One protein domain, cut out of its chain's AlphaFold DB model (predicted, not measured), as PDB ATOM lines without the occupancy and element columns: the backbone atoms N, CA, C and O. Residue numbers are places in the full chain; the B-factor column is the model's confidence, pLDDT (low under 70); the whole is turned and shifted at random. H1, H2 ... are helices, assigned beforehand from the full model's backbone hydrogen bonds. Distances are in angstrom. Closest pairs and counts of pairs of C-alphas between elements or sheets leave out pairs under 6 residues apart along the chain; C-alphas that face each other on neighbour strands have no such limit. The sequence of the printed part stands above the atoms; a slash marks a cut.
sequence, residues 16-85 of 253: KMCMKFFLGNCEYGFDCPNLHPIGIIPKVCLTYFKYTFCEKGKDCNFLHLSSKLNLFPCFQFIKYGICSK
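What this domain is: This is residues 16 to 85 of the 253 residues of the protein "C3H1-type domain-containing protein" of viral metagenome (UniProt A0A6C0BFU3). With little regular structure, this is a loose dumbbell: two small knots of loop, each wound about one short helix, H1 in one and H2 in the other, lie at opposite ends of a stretched strip, residues 37 to 44. Beyond H2 the chain folds back along one side of that strip to a third short helix, H3. The printed part has 70 residues, with H1, H2 and H3 in that order and no named strand; the class is all helix, though named elements hold only 16 residues. The whole is loose, with a radius of gyration of the C-alphas of 15.1 A, and flat, spanning 40 by 30 by 16 A.

How they stand to each other: H2, residues 46 to 51, is apart from H1, residues 19 to 22, with no C-alpha of the one within 8 A of the other. H3, residues 75 to 80, is likewise apart from both. Every O i to N i+4 pair is within hydrogen-bond range in H2 and H3; H1 is too short for such a pair.

Where its parts are: H2 measures 8.5 A from C-alpha 46 at (184.472, 181.335, 155.387) to C-alpha 51, H3 8.3 A and H1 5.0 A. H3 ends with C-alpha 80 at (175.139, 196.369, 173.065).

The domain as a whole: The C-alphas farthest apart, of Asn 25 and Tyr 51, are 40.7 A apart. Both links, of 23 residues each, are long, and the printed part has no cut. The pLDDT is under 70 at residues 39 to 42 and 66 to 85.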
ATOM      1  N   LYS A  16     181.225 194.024 185.173       85.38
ATOM      2  CA  LYS A  16     180.650 195.174 184.464       85.38
ATOM      3  C   LYS A  16     181.485 195.491 183.219       85.38
ATOM      4  O   LYS A  16     182.670 195.167 183.157       85.38
ATOM      5  N   MET A  17     180.868 196.127 182.223       85.94
ATOM      6  CA  MET A  17     181.575 196.613 181.037       85.94
ATOM      7  C   MET A  17     182.528 197.756 181.411       85.94
ATOM      8  O   MET A  17     182.180 198.637 182.201       85.94
ATOM      9  N   CYS A  18     183.741 197.738 180.863       91.62
ATOM     10  CA  CYS A  18     184.734 198.768 181.131       91.62
ATOM     11  C   CYS A  18     184.402 200.053 180.366       91.62
ATOM     12  O   CYS A  18     184.676 200.172 179.171       91.62
ATOM     13  N   MET A  19     183.866 201.048 181.075       91.19
ATOM     14  CA  MET A  19     183.563 202.359 180.489       91.19
ATOM     15  C   MET A  19     184.816 203.073 179.973       91.19
ATOM     16  O   MET A  19     184.758 203.731 178.941       91.19
ATOM     17  N   LYS A  20     185.966 202.900 180.640       91.56
ATOM     18  CA  LYS A  20     187.235 203.475 180.170       91.56
ATOM     19  C   LYS A  20     187.649 202.901 178.816       91.56
ATOM     20  O   LYS A  20     188.138 203.647 177.982       91.56
ATOM     21  N   PHE A  21     187.420 201.608 178.576       89.88
ATOM     22  CA  PHE A  21     187.769 200.973 177.301       89.88
ATOM     23  C   PHE A  21     186.813 201.386 176.196       89.88
ATOM     24  O   PHE A  21     187.251 201.699 175.097       89.88
ATOM     25  N   PHE A  22     185.519 201.459 176.507       82.50
ATOM     26  CA  PHE A  22     184.518 201.973 175.577       82.50
ATOM     27  C   PHE A  22     184.831 203.409 175.117       82.50
ATOM     28  O   PHE A  22     184.625 203.740 173.956       82.50
ATOM     29  N   LEU A  23     185.379 204.241 176.008       87.50
ATOM     30  CA  LEU A  23     185.824 205.605 175.704       87.50
ATOM     31  C   LEU A  23     187.235 205.685 175.084       87.50
ATOM     32  O   LEU A  23     187.709 206.787 174.834       87.50
ATOM     33  N   GLY A  24     187.920 204.556 174.860       87.12
ATOM     34  CA  GLY A  24     189.273 204.518 174.285       87.12
ATOM     35  C   GLY A  24     190.415 204.865 175.250       87.12
ATOM     36  O   GLY A  24     191.557 204.968 174.822       87.12
ATOM     37  N   ASN A  25     190.136 204.995 176.549       93.56
ATOM     38  CA  ASN A  25     191.067 205.482 177.578       93.56
ATOM     39  C   ASN A  25     191.397 204.412 178.640       93.56
ATOM     40  O   ASN A  25     191.664 204.734 179.801       93.56
ATOM     41  N   CYS A  26     191.287 203.120 178.307       92.94
ATOM     42  CA  CYS A  26     191.655 202.051 179.238       92.94
ATOM     43  C   CYS A  26     193.125 201.671 179.093       92.94
ATOM     44  O   CYS A  26     193.514 201.049 178.111       92.94
ATOM     45  N   GLU A  27     193.909 201.975 180.121       95.06
ATOM     46  CA  GLU A  27     195.340 201.654 180.193       95.06
ATOM     47  C   GLU A  27     195.607 200.182 180.546       95.06
ATOM     48  O   GLU A  27     196.688 199.666 180.291       95.06
ATOM     49  N   TYR A  28     194.611 199.479 181.099       91.31
ATOM     50  CA  TYR A  28     194.765 198.101 181.580       91.31
ATOM     51  C   TYR A  28     194.722 197.037 180.471       91.31
ATOM     52  O   TYR A  28     194.940 195.865 180.760       91.31
ATOM     53  N   GLY A  29     194.417 197.400 179.218       85.69
ATOM     54  CA  GLY A  29     194.456 196.461 178.089       85.69
ATOM     55  C   GLY A  29     193.683 195.158 178.346       85.69
ATOM     56  O   GLY A  29     192.505 195.188 178.688       85.69
ATOM     57  N   PHE A  30     194.333 194.006 178.179       80.81
ATOM     58  CA  PHE A  30     193.720 192.691 178.426       80.81
ATOM     59  C   PHE A  30     193.604 192.321 179.911       80.81
ATOM     60  O   PHE A  30     192.780 191.475 180.253       80.81
ATOM     61  N   ASP A  31     194.354 192.990 180.788       86.00
ATOM     62  CA  ASP A  31     194.363 192.746 182.235       86.00
ATOM     63  C   ASP A  31     193.286 193.553 182.976       86.00
ATOM     64  O   ASP A  31     193.247 193.598 184.208       86.00
ATOM     65  N   CYS A  32     192.384 194.216 182.245       89.88
ATOM     66  CA  CYS A  32     191.319 194.975 182.876       89.88
ATOM     67  C   CYS A  32     190.353 194.039 183.622       89.88
ATOM     68  O   CYS A  32     189.795 193.117 183.023       89.88
ATOM     69  N   PRO A  33     190.050 194.303 184.909       88.56
ATOM     70  CA  PRO A  33     189.091 193.496 185.668       88.56
ATOM     71  C   PRO A  33     187.642 193.634 185.160       88.56
ATOM     72  O   PRO A  33     186.763 192.877 185.574       88.56
ATOM     73  N   ASN A  34     187.382 194.607 184.278       90.00
ATOM     74  CA  ASN A  34     186.086 194.868 183.660       90.00
ATOM     75  C   ASN A  34     186.077 194.394 182.197       90.00
ATOM     76  O   ASN A  34     187.096 194.415 181.516       90.00
ATOM     77  N   LEU A  35     184.907 194.001 181.686       82.81
ATOM     78  CA  LEU A  35     184.787 193.430 180.341       82.81
ATOM     79  C   LEU A  35     185.090 194.466 179.253       82.81
ATOM     80  O   LEU A  35     184.467 195.529 179.212       82.81
ATOM     81  N   HIS A  36     185.995 194.124 178.339       90.75
ATOM     82  CA  HIS A  36     186.255 194.882 177.118       90.75
ATOM     83  C   HIS A  36     185.457 194.260 175.964       90.75
ATOM     84  O   HIS A  36     185.667 193.082 175.664       90.75
ATOM     85  N   PRO A  37     184.524 194.988 175.317       72.81
ATOM     86  CA  PRO A  37     183.936 194.525 174.069       72.81
ATOM     87  C   PRO A  37     185.060 194.456 173.035       72.81
ATOM     88  O   PRO A  37     185.567 195.486 172.604       72.81
ATOM     89  N   ILE A  38     185.507 193.252 172.680       71.81
ATOM     90  CA  ILE A  38     186.567 193.076 171.685       71.81
ATOM     91  C   ILE A  38     186.037 193.637 170.358       71.81
ATOM     92  O   ILE A  38     185.228 193.011 169.679       71.81
ATOM     93  N   GLY A  39     186.474 194.854 170.023       59.31
ATOM     94  CA  GLY A  39     186.032 195.649 168.871       59.31
ATOM     95  C   GLY A  39     186.491 195.119 167.513       59.31
ATOM     96  O   GLY A  39     186.334 195.789 166.500       59.31
ATOM     97  N   ILE A  40     187.030 193.907 167.468       51.44
ATOM     98  CA  ILE A  40     187.232 193.164 166.235       51.44
ATOM     99  C   ILE A  40     186.627 191.803 166.516       51.44
ATOM    100  O   ILE A  40     187.284 190.934 167.079       51.44
ATOM    101  N   ILE A  41     185.355 191.622 166.160       55.56
ATOM    102  CA  ILE A  41     184.822 190.271 166.001       55.56
ATOM    103  C   ILE A  41     185.801 189.598 165.030       55.56
ATOM    104  O   ILE A  41     185.912 190.081 163.896       55.56
ATOM    105  N   PRO A  42     186.575 188.580 165.451       66.06
ATOM    106  CA  PRO A  42     187.496 187.932 164.538       66.06
ATOM    107  C   PRO A  42     186.661 187.454 163.357       66.06
ATOM    108  O   PRO A  42     185.648 186.773 163.540       66.06
ATOM    109  N   LYS A  43     187.024 187.902 162.148       81.00
ATOM    110  CA  LYS A  43     186.297 187.528 160.934       81.00
ATOM    111  C   LYS A  43     186.196 186.001 160.916       81.00
ATOM    112  O   LYS A  43     187.174 185.304 161.192       81.00
ATOM    113  N   VAL A  44     184.998 185.487 160.664       87.19
ATOM    114  CA  VAL A  44     184.772 184.041 160.605       87.19
ATOM    115  C   VAL A  44     185.508 183.493 159.386       87.19
ATOM    116  O   VAL A  44     185.487 184.102 158.315       87.19
ATOM    117  N   CYS A  45     186.167 182.348 159.540       92.62
ATOM    118  CA  CYS A  45     186.801 181.673 158.416       92.62
ATOM    119  C   CYS A  45     185.719 181.111 157.493       92.62
ATOM    120  O   CYS A  45     185.082 180.111 157.818       92.62
ATOM    121  N   LEU A  46     185.514 181.742 156.336       88.19
ATOM    122  CA  LEU A  46     184.472 181.335 155.387       88.19
ATOM    123  C   LEU A  46     184.693 179.914 154.856       88.19
ATOM    124  O   LEU A  46     183.733 179.167 154.696       88.19
ATOM    125  N   THR A  47     185.951 179.521 154.636       91.44
ATOM    126  CA  THR A  47     186.307 178.168 154.183       91.44
ATOM    127  C   THR A  47     185.911 177.122 155.223       91.44
ATOM    128  O   THR A  47     185.217 176.164 154.893       91.44
ATOM    129  N   TYR A  48     186.261 177.356 156.493       92.56
ATOM    130  CA  TYR A  48     185.876 176.461 157.584       92.56
ATOM    131  C   TYR A  48     184.362 176.445 157.803       92.56
ATOM    132  O   TYR A  48     183.783 175.385 157.980       92.56
ATOM    133  N   PHE A  49     183.699 177.600 157.749       88.81
ATOM    134  CA  PHE A  49     182.248 177.680 157.910       88.81
ATOM    135  C   PHE A  49     181.497 176.898 156.822       88.81
ATOM    136  O   PHE A  49     180.520 176.220 157.122       88.81
ATOM    137  N   LYS A  50     181.964 176.959 155.568       84.94
ATOM    138  CA  LYS A  50     181.298 176.309 154.433       84.94
ATOM    139  C   LYS A  50     181.573 174.808 154.344       84.94
ATOM    140  O   LYS A  50     180.667 174.050 154.020       84.94
ATOM    141  N   TYR A  51     182.812 174.387 154.594       90.88
ATOM    142  CA  TYR A  51     183.247 173.007 154.349       90.88
ATOM    143  C   TYR A  51     183.575 172.237 155.627       90.88
ATOM    144  O   TYR A  51     184.020 171.095 155.559       90.88
ATOM    145  N   THR A  52     183.417 172.858 156.802       89.62
ATOM    146  CA  THR A  52     183.878 172.336 158.105       89.62
ATOM    147  C   THR A  52     185.369 171.973 158.139       89.62
ATOM    148  O   THR A  52     185.836 171.265 159.027       89.62
ATOM    149  N   PHE A  53     186.131 172.496 157.176       93.00
ATOM    150  CA  PHE A  53     187.537 172.201 156.950       93.00
ATOM    151  C   PHE A  53     188.267 173.461 156.476       93.00
ATOM    152  O   PHE A  53     187.752 174.244 155.678       93.00
ATOM    153  N   CYS A  54     189.477 173.671 156.984       96.31
ATOM    154  CA  CYS A  54     190.366 174.740 156.552       96.31
ATOM    155  C   CYS A  54     191.800 174.223 156.605       96.31
ATOM    156  O   CYS A  54     192.242 173.755 157.651       96.31
ATOM    157  N   GLU A  55     192.529 174.356 155.498       96.25
ATOM    158  CA  GLU A  55     193.911 173.877 155.355       96.25
ATOM    159  C   GLU A  55     194.873 174.517 156.360       96.25
ATOM    160  O   GLU A  55     195.801 173.869 156.828       96.25
ATOM    161  N   LYS A  56     194.613 175.771 156.756       94.12
ATOM    162  CA  LYS A  56     195.400 176.466 157.786       94.12
ATOM    163  C   LYS A  56     195.171 175.910 159.192       94.12
ATOM    164  O   LYS A  56     195.922 176.238 160.101       94.12
ATOM    165  N   GLY A  57     194.130 175.100 159.399       92.19
ATOM    166  CA  GLY A  57     193.871 174.425 160.667       92.19
ATOM    167  C   GLY A  57     193.871 175.377 161.865       92.19
ATOM    168  O   GLY A  57     193.043 176.282 161.950       92.19
ATOM    169  N   LYS A  58     194.795 175.151 162.803       85.88
ATOM    170  CA  LYS A  58     194.947 175.961 164.024       85.88
ATOM    171  C   LYS A  58     195.671 177.291 163.791       85.88
ATOM    172  O   LYS A  58     195.506 178.196 164.598       85.88
ATOM    173  N   ASP A  59     196.387 177.425 162.677       89.19
ATOM    174  CA  ASP A  59     197.142 178.625 162.299       89.19
ATOM    175  C   ASP A  59     196.292 179.601 161.464       89.19
ATOM    176  O   ASP A  59     196.786 180.546 160.845       89.19
ATOM    177  N   CYS A  60     194.978 179.370 161.391       91.19
ATOM    178  CA  CYS A  60     194.068 180.269 160.708       91.19
ATOM    179  C   CYS A  60     193.847 181.540 161.539       91.19
ATOM    180  O   CYS A  60     193.308 181.491 162.640       91.19
ATOM    181  N   ASN A  61     194.162 182.702 160.961       87.38
ATOM    182  CA  ASN A  61     193.913 184.016 161.577       87.38
ATOM    183  C   ASN A  61     192.413 184.363 161.730       87.38
ATOM    184  O   ASN A  61     192.070 185.460 162.172       87.38
ATOM    185  N   PHE A  62     191.517 183.467 161.314       89.94
ATOM    186  CA  PHE A  62     190.071 183.644 161.299       89.94
ATOM    187  C   PHE A  62     189.392 182.626 162.218       89.94
ATOM    188  O   PHE A  62     189.867 181.505 162.387       89.94
ATOM    189  N   LEU A  63     188.242 182.989 162.785       87.69
ATOM    190  CA  LEU A  63     187.555 182.145 163.763       87.69
ATOM    191  C   LEU A  63     186.946 180.895 163.102       87.69
ATOM    192  O   LEU A  63     186.149 181.007 162.166       87.69
ATOM    193  N   HIS A  64     187.281 179.710 163.618       91.69
ATOM    194  CA  HIS A  64     186.688 178.423 163.238       91.69
ATOM    195  C   HIS A  64     185.528 178.078 164.180       91.69
ATOM    196  O   HIS A  64     185.718 177.463 165.228       91.69
ATOM    197  N   LEU A  65     184.313 178.497 163.819       82.12
ATOM    198  CA  LEU A  65     183.095 178.108 164.535       82.12
ATOM    199  C   LEU A  65     182.724 176.677 164.125       82.12
ATOM    200  O   LEU A  65     182.301 176.454 162.994       82.12
ATOM    201  N   SER A  66     182.924 175.693 165.007       68.06
ATOM    202  CA  SER A  66     182.513 174.312 164.720       68.06
ATOM    203  C   SER A  66     180.988 174.223 164.660       68.06
ATOM    204  O   SER A  66     180.328 174.705 165.578       68.06
ATOM    205  N   SER A  67     180.435 173.538 163.658       51.34
ATOM    206  CA  SER A  67     178.987 173.308 163.502       51.34
ATOM    207  C   SER A  67     178.326 172.595 164.691       51.34
ATOM    208  O   SER A  67     177.119 172.696 164.876       51.34
ATOM    209  N   LYS A  68     179.106 171.912 165.544       46.06
ATOM    210  CA  LYS A  68     178.614 171.300 166.794       46.06
ATOM    211  C   LYS A  68     178.283 172.328 167.879       46.06
ATOM    212  O   LYS A  68     177.540 172.029 168.805       46.06
ATOM    213  N   LEU A  69     178.806 173.545 167.747       46.81
ATOM    214  CA  LEU A  69     178.442 174.705 168.543       46.81
ATOM    215  C   LEU A  69     177.652 175.635 167.619       46.81
ATOM    216  O   LEU A  69     178.216 176.551 167.028       46.81
ATOM    217  N   ASN A  70     176.337 175.423 167.512       43.31
ATOM    218  CA  ASN A  70     175.383 176.366 166.903       43.31
ATOM    219  C   ASN A  70     175.258 177.665 167.733       43.31
ATOM    220  O   ASN A  70     174.172 178.175 167.990       43.31
ATOM    221  N   LEU A  71     176.381 178.198 168.200       48.94
ATOM    222  CA  LEU A  71     176.480 179.421 168.965       48.94
ATOM    223  C   LEU A  71     176.826 180.527 167.979       48.94
ATOM    224  O   LEU A  71     177.970 180.972 167.886       48.94
ATOM    225  N   PHE A  72     175.824 180.984 167.226       48.25
ATOM    226  CA  PHE A  72     175.932 182.335 166.698       48.25
ATOM    227  C   PHE A  72     176.089 183.265 167.903       48.25
ATOM    228  O   PHE A  72     175.284 183.191 168.839       48.25
ATOM    229  N   PRO A  73     177.130 184.111 167.936       51.38
ATOM    230  CA  PRO A  73     177.287 185.036 169.039       51.38
ATOM    231  C   PRO A  73     176.034 185.917 169.091       51.38
ATOM    232  O   PRO A  73     175.560 186.405 168.064       51.38
ATOM    233  N   CYS A  74     175.441 186.052 170.281       59.66
ATOM    234  CA  CYS A  74     174.206 186.808 170.457       59.66
ATOM    235  C   CYS A  74     174.408 188.220 169.897       59.66
ATOM    236  O   CYS A  74     175.156 189.012 170.468       59.66
ATOM    237  N   PHE A  75     173.738 188.549 168.789       53.69
ATOM    238  CA  PHE A  75     173.914 189.835 168.109       53.69
ATOM    239  C   PHE A  75     173.677 191.020 169.052       53.69
ATOM    240  O   PHE A  75     174.376 192.025 169.001       53.69
ATOM    241  N   GLN A  76     172.717 190.873 169.965       50.78
ATOM    242  CA  GLN A  76     172.401 191.876 170.975       50.78
ATOM    243  C   GLN A  76     173.549 192.059 171.977       50.78
ATOM    244  O   GLN A  76     173.877 193.184 172.337       50.78
ATOM    245  N   PHE A  77     174.211 190.972 172.370       53.81
ATOM    246  CA  PHE A  77     175.396 191.035 173.218       53.81
ATOM    247  C   PHE A  77     176.600 191.629 172.483       53.81
ATOM    248  O   PHE A  77     177.277 192.490 173.031       53.81
ATOM    249  N   ILE A  78     176.828 191.241 171.226       50.56
ATOM    250  CA  ILE A  78     177.892 191.819 170.391       50.56
ATOM    251  C   ILE A  78     177.697 193.328 170.234       50.56
ATOM    252  O   ILE A  78     178.643 194.097 170.365       50.56
ATOM    253  N   LYS A  79     176.467 193.750 169.934       47.06
ATOM    254  CA  LYS A  79     176.162 195.137 169.585       47.06
ATOM    255  C   LYS A  79     176.043 196.049 170.803       47.06
ATOM    256  O   LYS A  79     176.417 197.212 170.719       47.06
ATOM    257  N   TYR A  80     175.498 195.545 171.908       57.31
ATOM    258  CA  TYR A  80     175.139 196.369 173.065       57.31
ATOM    259  C   TYR A  80     175.880 195.981 174.346       57.31
ATOM    260  O   TYR A  80     175.668 196.610 175.377       57.31
ATOM    261  N   GLY A  81     176.711 194.936 174.322       52.16
ATOM    262  CA  GLY A  81     177.450 194.453 175.493       52.16
ATOM    263  C   GLY A  81     176.593 193.775 176.565       52.16
ATOM    264  O   GLY A  81     177.122 193.300 177.568       52.16
ATOM    265  N   ILE A  82     175.269 193.744 176.385       53.88
ATOM    266  CA  ILE A  82     174.301 193.265 177.368       53.88
ATOM    267  C   ILE A  82     173.158 192.581 176.612       53.88
ATOM    268  O   ILE A  82     172.606 193.135 175.664       53.88
ATOM    269  N   CYS A  83     172.770 191.381 177.038       59.09
ATOM    270  CA  CYS A  83     171.535 190.745 176.586       59.09
ATOM    271  C   CYS A  83     170.783 190.219 177.807       59.09
ATOM    272  O   CYS A  83     171.296 189.389 178.553       59.09
ATOM    273  N   SER A  84     169.572 190.729 178.019       49.84
ATOM    274  CA  SER A  84     168.761 190.455 179.207       49.84
ATOM    275  C   SER A  84     168.013 189.118 179.160       49.84
ATOM    276  O   SER A  84     167.447 188.718 180.173       49.84
ATOM    277  N   LYS A  85     167.988 188.428 178.009       54.91
ATOM    278  CA  LYS A  85     167.210 187.192 177.793       54.91
ATOM    279  C   LYS A  85     167.876 186.215 176.812       54.91
ATOM    280  O   LYS A  85     167.204 185.718 175.917       54.91
TER     281      LYS A  85